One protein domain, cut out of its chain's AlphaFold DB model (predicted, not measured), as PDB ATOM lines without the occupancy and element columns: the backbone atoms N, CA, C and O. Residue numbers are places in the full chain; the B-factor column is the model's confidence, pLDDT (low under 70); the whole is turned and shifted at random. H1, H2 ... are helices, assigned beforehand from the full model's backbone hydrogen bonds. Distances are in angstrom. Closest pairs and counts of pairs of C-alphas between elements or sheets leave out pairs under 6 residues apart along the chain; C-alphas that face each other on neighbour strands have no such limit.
ATOM      1  N   ILE A   2       1.055  26.019 -42.120       81.44
ATOM      2  CA  ILE A   2       1.026  25.237 -40.854       81.44
ATOM      3  C   ILE A   2       1.945  23.993 -40.869       81.44
ATOM      4  O   ILE A   2       2.603  23.681 -39.885       81.44
ATOM      5  N   ARG A   3       2.042  23.311 -42.019       70.31
ATOM      6  CA  ARG A   3       2.854  22.093 -42.194       70.31
ATOM      7  C   ARG A   3       4.352  22.328 -41.957       70.31
ATOM      8  O   ARG A   3       5.012  21.474 -41.380       70.31
ATOM      9  N   LEU A   4       4.870  23.490 -42.366       76.75
ATOM     10  CA  LEU A   4       6.277  23.863 -42.181       76.75
ATOM     11  C   LEU A   4       6.589  24.136 -40.706       76.75
ATOM     12  O   LEU A   4       7.632  23.715 -40.228       76.75
ATOM     13  N   LEU A   5       5.662  24.767 -39.977       78.62
ATOM     14  CA  LEU A   5       5.811  25.024 -38.540       78.62
ATOM     15  C   LEU A   5       5.873  23.727 -37.723       78.62
ATOM     16  O   LEU A   5       6.728  23.597 -36.851       78.62
ATOM     17  N   ILE A   6       5.015  22.750 -38.034       80.38
ATOM     18  CA  ILE A   6       5.015  21.446 -37.349       80.38
ATOM     19  C   ILE A   6       6.321  20.690 -37.630       80.38
ATOM     20  O   ILE A   6       6.944  20.170 -36.708       80.38
ATOM     21  N   LEU A   7       6.779  20.677 -38.886       76.12
ATOM     22  CA  LEU A   7       8.059  20.060 -39.249       76.12
ATOM     23  C   LEU A   7       9.247  20.753 -38.575       76.12
ATOM     24  O   LEU A   7      10.159  20.071 -38.107       76.12
ATOM     25  N   LEU A   8       9.228  22.084 -38.471       81.69
ATOM     26  CA  LEU A   8      10.265  22.851 -37.784       81.69
ATOM     27  C   LEU A   8      10.326  22.498 -36.290       81.69
ATOM     28  O   LEU A   8      11.413  22.294 -35.755       81.69
ATOM     29  N   MET A   9       9.167  22.358 -35.635       87.81
ATOM     30  CA  MET A   9       9.077  21.930 -34.234       87.81
ATOM     31  C   MET A   9       9.640  20.522 -34.021       87.81
ATOM     32  O   MET A   9      10.457  20.319 -33.123       87.81
ATOM     33  N   ILE A  10       9.265  19.563 -34.873       84.06
ATOM     34  CA  ILE A  10       9.792  18.190 -34.804       84.06
ATOM     35  C   ILE A  10      11.307  18.194 -35.026       84.06
ATOM     36  O   ILE A  10      12.044  17.570 -34.267       84.06
ATOM     37  N   THR A  11      11.782  18.940 -36.022       83.06
ATOM     38  CA  THR A  11      13.215  19.058 -36.324       83.06
ATOM     39  C   THR A  11      13.980  19.642 -35.136       83.06
ATOM     40  O   THR A  11      15.021  19.108 -34.765       83.06
ATOM     41  N   GLY A  12      13.445  20.682 -34.489       86.38
ATOM     42  CA  GLY A  12      14.035  21.272 -33.285       86.38
ATOM     43  C   GLY A  12      14.109  20.288 -32.115       86.38
ATOM     44  O   GLY A  12      15.157  20.172 -31.480       86.38
ATOM     45  N   ALA A  13      13.041  19.524 -31.868       86.31
ATOM     46  CA  ALA A  13      13.020  18.504 -30.819       86.31
ATOM     47  C   ALA A  13      14.040  17.381 -31.083       86.31
ATOM     48  O   ALA A  13      14.797  17.001 -30.186       86.31
ATOM     49  N   VAL A  14      14.109  16.889 -32.324       83.81
ATOM     50  CA  VAL A  14      15.084  15.867 -32.740       83.81
ATOM     51  C   VAL A  14      16.514  16.395 -32.619       83.81
ATOM     52  O   VAL A  14      17.391  15.669 -32.153       83.81
ATOM     53  N   LEU A  15      16.757  17.658 -32.976       83.69
ATOM     54  CA  LEU A  15      18.073  18.281 -32.854       83.69
ATOM     55  C   LEU A  15      18.514  18.385 -31.387       83.69
ATOM     56  O   LEU A  15      19.666  18.093 -31.072       83.69
ATOM     57  N   LEU A  16      17.593  18.729 -30.483       85.44
ATOM     58  CA  LEU A  16      17.861  18.783 -29.045       85.44
ATOM     59  C   LEU A  16      18.279  17.403 -28.507       85.44
ATOM     60  O   LEU A  16      19.308  17.276 -27.844       85.44
ATOM     61  N   LEU A  17      17.524  16.356 -28.860       82.25
ATOM     62  CA  LEU A  17      17.845  14.962 -28.533       82.25
ATOM     63  C   LEU A  17      19.199  14.530 -29.111       82.25
ATOM     64  O   LEU A  17      19.988  13.876 -28.424       82.25
ATOM     65  N   ALA A  18      19.495  14.926 -30.349       78.06
ATOM     66  CA  ALA A  18      20.756  14.603 -31.000       78.06
ATOM     67  C   ALA A  18      21.950  15.217 -30.253       78.06
ATOM     68  O   ALA A  18      22.932  14.517 -30.007       78.06
ATOM     69  N   VAL A  19      21.862  16.482 -29.822       80.12
ATOM     70  CA  VAL A  19      22.929  17.155 -29.054       80.12
ATOM     71  C   VAL A  19      23.249  16.415 -27.751       80.12
ATOM     72  O   VAL A  19      24.424  16.248 -27.418       80.12
ATOM     73  N   PHE A  20      22.234  15.912 -27.045       78.62
ATOM     74  CA  PHE A  20      22.441  15.111 -25.834       78.62
ATOM     75  C   PHE A  20      23.143  13.779 -26.129       78.62
ATOM     76  O   PHE A  20      24.096  13.416 -25.435       78.62
ATOM     77  N   GLN A  21      22.733  13.085 -27.190       74.06
ATOM     78  CA  GLN A  21      23.313  11.797 -27.581       74.06
ATOM     79  C   GLN A  21      24.740  11.941 -28.143       74.06
ATOM     80  O   GLN A  21      25.595  11.085 -27.927       74.06
ATOM     81  N   PHE A  22      25.070  13.052 -28.808       66.31
ATOM     82  CA  PHE A  22      26.415  13.273 -29.353       66.31
ATOM     83  C   PHE A  22      27.512  13.379 -28.287       66.31
ATOM     84  O   PHE A  22      28.691  13.187 -28.609       66.31
ATOM     85  N   LYS A  23      27.161  13.669 -27.029       68.88
ATOM     86  CA  LYS A  23      28.131  13.788 -25.935       68.88
ATOM     87  C   LYS A  23      28.629  12.424 -25.436       68.88
ATOM     88  O   LYS A  23      29.753  12.338 -24.956       68.88
ATOM     89  N   THR A  24      27.837  11.366 -25.602       65.69
ATOM     90  CA  THR A  24      28.104  10.013 -25.076       65.69
ATOM     91  C   THR A  24      28.562   9.007 -26.139       65.69
ATOM     92  O   THR A  24      28.947   7.888 -25.810       65.69
ATOM     93  N   ILE A  25      28.534   9.377 -27.420       64.69
ATOM     94  CA  ILE A  25      28.660   8.437 -28.539       64.69
ATOM     95  C   ILE A  25      30.078   8.396 -29.156       64.69
ATOM     96  O   ILE A  25      30.739   9.424 -29.305       64.69
ATOM     97  N   SER A  26      30.526   7.198 -29.568       74.12
ATOM     98  CA  SER A  26      31.798   6.959 -30.276       74.12
ATOM     99  C   SER A  26      31.863   7.660 -31.641       74.12
ATOM    100  O   SER A  26      30.853   7.846 -32.317       74.12
ATOM    101  N   MET A  27      33.068   8.038 -32.081       72.00
ATOM    102  CA  MET A  27      33.295   8.847 -33.291       72.00
ATOM    103  C   MET A  27      32.644   8.261 -34.562       72.00
ATOM    104  O   MET A  27      32.060   8.999 -35.353       72.00
ATOM    105  N   VAL A  28      32.645   6.931 -34.700       74.38
ATOM    106  CA  VAL A  28      32.019   6.200 -35.820       74.38
ATOM    107  C   VAL A  28      30.505   6.419 -35.872       74.38
ATOM    108  O   VAL A  28      29.947   6.722 -36.924       74.38
ATOM    109  N   LYS A  29      29.828   6.346 -34.725       72.00
ATOM    110  CA  LYS A  29      28.380   6.578 -34.630       72.00
ATOM    111  C   LYS A  29      28.029   8.048 -34.885       72.00
ATOM    112  O   LYS A  29      26.964   8.325 -35.433       72.00
ATOM    113  N   LYS A  30      28.929   8.992 -34.564       78.69
ATOM    114  CA  LYS A  30      28.741  10.408 -34.923       78.69
ATOM    115  C   LYS A  30      28.787  10.617 -36.436       78.69
ATOM    116  O   LYS A  30      27.941  11.328 -36.969       78.69
ATOM    117  N   MET A  31      29.729   9.968 -37.121       79.12
ATOM    118  CA  MET A  31      29.799   9.999 -38.585       79.12
ATOM    119  C   MET A  31      28.595   9.320 -39.240       79.12
ATOM    120  O   MET A  31      28.040   9.873 -40.186       79.12
ATOM    121  N   ALA A  32      28.141   8.181 -38.713       79.56
ATOM    122  CA  ALA A  32      26.938   7.515 -39.210       79.56
ATOM    123  C   ALA A  32      25.688   8.401 -39.050       79.56
ATOM    124  O   ALA A  32      24.896   8.523 -39.982       79.56
ATOM    125  N   ALA A  33      25.542   9.080 -37.908       78.62
ATOM    126  CA  ALA A  33      24.444  10.014 -37.673       78.62
ATOM    127  C   ALA A  33      24.510  11.240 -38.601       78.62
ATOM    128  O   ALA A  33      23.491  11.632 -39.166       78.62
ATOM    129  N   ALA A  34      25.697  11.820 -38.802       81.62
ATOM    130  CA  ALA A  34      25.885  12.954 -39.707       81.62
ATOM    131  C   ALA A  34      25.607  12.573 -41.173       81.62
ATOM    132  O   ALA A  34      24.882  13.284 -41.868       81.62
ATOM    133  N   GLY A  35      26.114  11.422 -41.626       80.25
ATOM    134  CA  GLY A  35      25.843  10.896 -42.965       80.25
ATOM    135  C   GLY A  35      24.362  10.575 -43.176       80.25
ATOM    136  O   GLY A  35      23.787  10.951 -44.198       80.25
ATOM    137  N   GLY A  36      23.719   9.968 -42.174       81.44
ATOM    138  CA  GLY A  36      22.282   9.697 -42.184       81.44
ATOM    139  C   GLY A  36      21.436  10.971 -42.237       81.44
ATOM    140  O   GLY A  36      20.473  11.028 -42.997       81.44
ATOM    141  N   ALA A  37      21.818  12.017 -41.501       80.06
ATOM    142  CA  ALA A  37      21.111  13.298 -41.496       80.06
ATOM    143  C   ALA A  37      21.186  14.016 -42.853       80.06
ATOM    144  O   ALA A  37      20.178  14.544 -43.326       80.06
ATOM    145  N   ILE A  38      22.351  14.003 -43.510       81.75
ATOM    146  CA  ILE A  38      22.524  14.588 -44.848       81.75
ATOM    147  C   ILE A  38      21.684  13.819 -45.875       81.75
ATOM    148  O   ILE A  38      20.937  14.433 -46.638       81.75
ATOM    149  N   ALA A  39      21.745  12.484 -45.853       80.06
ATOM    150  CA  ALA A  39      20.951  11.644 -46.746       80.06
ATOM    151  C   ALA A  39      19.440  11.861 -46.542       80.06
ATOM    152  O   ALA A  39      18.708  12.072 -47.509       80.06
ATOM    153  N   ALA A  40      18.980  11.892 -45.288       78.38
ATOM    154  CA  ALA A  40      17.580  12.138 -44.950       78.38
ATOM    155  C   ALA A  40      17.106  13.529 -45.401       78.38
ATOM    156  O   ALA A  40      16.003  13.660 -45.929       78.38
ATOM    157  N   SER A  41      17.949  14.557 -45.253       78.75
ATOM    158  CA  SER A  41      17.643  15.922 -45.704       78.75
ATOM    159  C   SER A  41      17.472  15.982 -47.222       78.75
ATOM    160  O   SER A  41      16.525  16.592 -47.716       78.75
ATOM    161  N   PHE A  42      18.343  15.296 -47.964       78.19
ATOM    162  CA  PHE A  42      18.280  15.244 -49.423       78.19
ATOM    163  C   PHE A  42      16.998  14.556 -49.915       78.19
ATOM    164  O   PHE A  42      16.312  15.072 -50.796       78.19
ATOM    165  N   ILE A  43      16.624  13.436 -49.288       76.88
ATOM    166  CA  ILE A  43      15.388  12.694 -49.589       76.88
ATOM    167  C   ILE A  43      14.142  13.523 -49.241       76.88
ATOM    168  O   ILE A  43      13.183  13.552 -50.012       76.88
ATOM    169  N   GLY A  44      14.166  14.235 -48.110       72.56
ATOM    170  CA  GLY A  44      13.068  15.100 -47.678       72.56
ATOM    171  C   GLY A  44      12.781  16.236 -48.661       72.56
ATOM    172  O   GLY A  44      11.618  16.487 -48.981       72.56
ATOM    173  N   VAL A  45      13.829  16.870 -49.199       74.44
ATOM    174  CA  VAL A  45      13.701  17.905 -50.241       74.44
ATOM    175  C   VAL A  45      13.140  17.312 -51.536       74.44
ATOM    176  O   VAL A  45      12.263  17.907 -52.161       74.44
ATOM    177  N   LEU A  46      13.588  16.112 -51.914       73.62
ATOM    178  CA  LEU A  46      13.151  15.427 -53.134       73.62
ATOM    179  C   LEU A  46      11.664  15.027 -53.088       73.62
ATOM    180  O   LEU A  46      10.979  15.093 -54.107       73.62
ATOM    181  N   MET A  47      11.138  14.668 -51.912       72.00
ATOM    182  CA  MET A  47       9.721  14.304 -51.732       72.00
ATOM    183  C   MET A  47       8.776  15.508 -51.593       72.00
ATOM    184  O   MET A  47       7.557  15.334 -51.685       72.00
ATOM    185  N   GLN A  48       9.296  16.723 -51.388       70.12
ATOM    186  CA  GLN A  48       8.478  17.906 -51.096       70.12
ATOM    187  C   GLN A  48       7.595  18.351 -52.280       70.12
ATOM    188  O   GLN A  48       6.583  19.018 -52.064       70.12
ATOM    189  N   SER A  49       7.946  17.990 -53.519       69.19
ATOM    190  CA  SER A  49       7.327  18.544 -54.732       69.19
ATOM    191  C   SER A  49       6.068  17.821 -55.226       69.19
ATOM    192  O   SER A  49       5.356  18.392 -56.050       69.19
ATOM    193  N   GLY A  50       5.741  16.615 -54.740       71.06
ATOM    194  CA  GLY A  50       4.624  15.858 -55.331       71.06
ATOM    195  C   GLY A  50       3.942  14.788 -54.482       71.06
ATOM    196  O   GLY A  50       2.921  14.263 -54.923       71.06
ATOM    197  N   LEU A  51       4.448  14.448 -53.290       73.31
ATOM    198  CA  LEU A  51       3.898  13.333 -52.511       73.31
ATOM    199  C   LEU A  51       2.994  13.790 -51.349       73.31
ATOM    200  O   LEU A  51       3.284  14.782 -50.675       73.31
TER     201      LEU A  51
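Overview. This is residues 2 to 51 of the 189 residues of an uncharacterized protein of Planomicrobium sp. CPCC 101110 (UniProt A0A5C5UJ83). Two long helices, H1 and H2, run side by side in opposite ways like the arms of a long, open U, with residues 23 to 26 making the turn at one end. The arms come close only near that turn, and the space between them is otherwise empty. The printed part has 50 residues with two named helices, H1 then H2, and no named strand; the class is all helix. The whole is loose, with a radius of gyration of the C-alphas of 13.0 A, and flat, spanning 38 by 20 by 9 A.

Along the chain. Find C-alpha 2 at (1.026, 25.237, -40.854); from there H1, residues 2 to 22, runs 30.3 A to C-alpha 22 at (26.415, 13.273, -29.353). H2, residues 27 to 47, is also 21 residues long and runs 30.4 A, from C-alpha 27 to C-alpha 47 at (9.721, 14.304, -51.732).

Arrangement. Look at Phe 22 and Lys 30, whose C-alphas, 6.7 A apart, are the closest of H1 and H2. The two helices are close but not clearly touching, with 1 pair of C-alphas within 8 A. Their lines stand at a shallow tilt of 9 degrees, opposite ways, and their centres are 14.3 A apart. Residues 2 to 17, which belong to H1, stand free, and so do residues 34 to 51, of which 34 to 47 belong to H2. In both H1 and H2, every O i to N i+4 pair is within hydrogen-bond range.

Size, cuts and confidence. The two C-alphas farthest apart are those of Thr 24 and Gly 50, at 38.7 A. The printed part has no cut, and the link from H1 to H2 is tight. The mean pLDDT of the printed part is 77.3; look for values under 70 at residues 22 to 25 and residue 49.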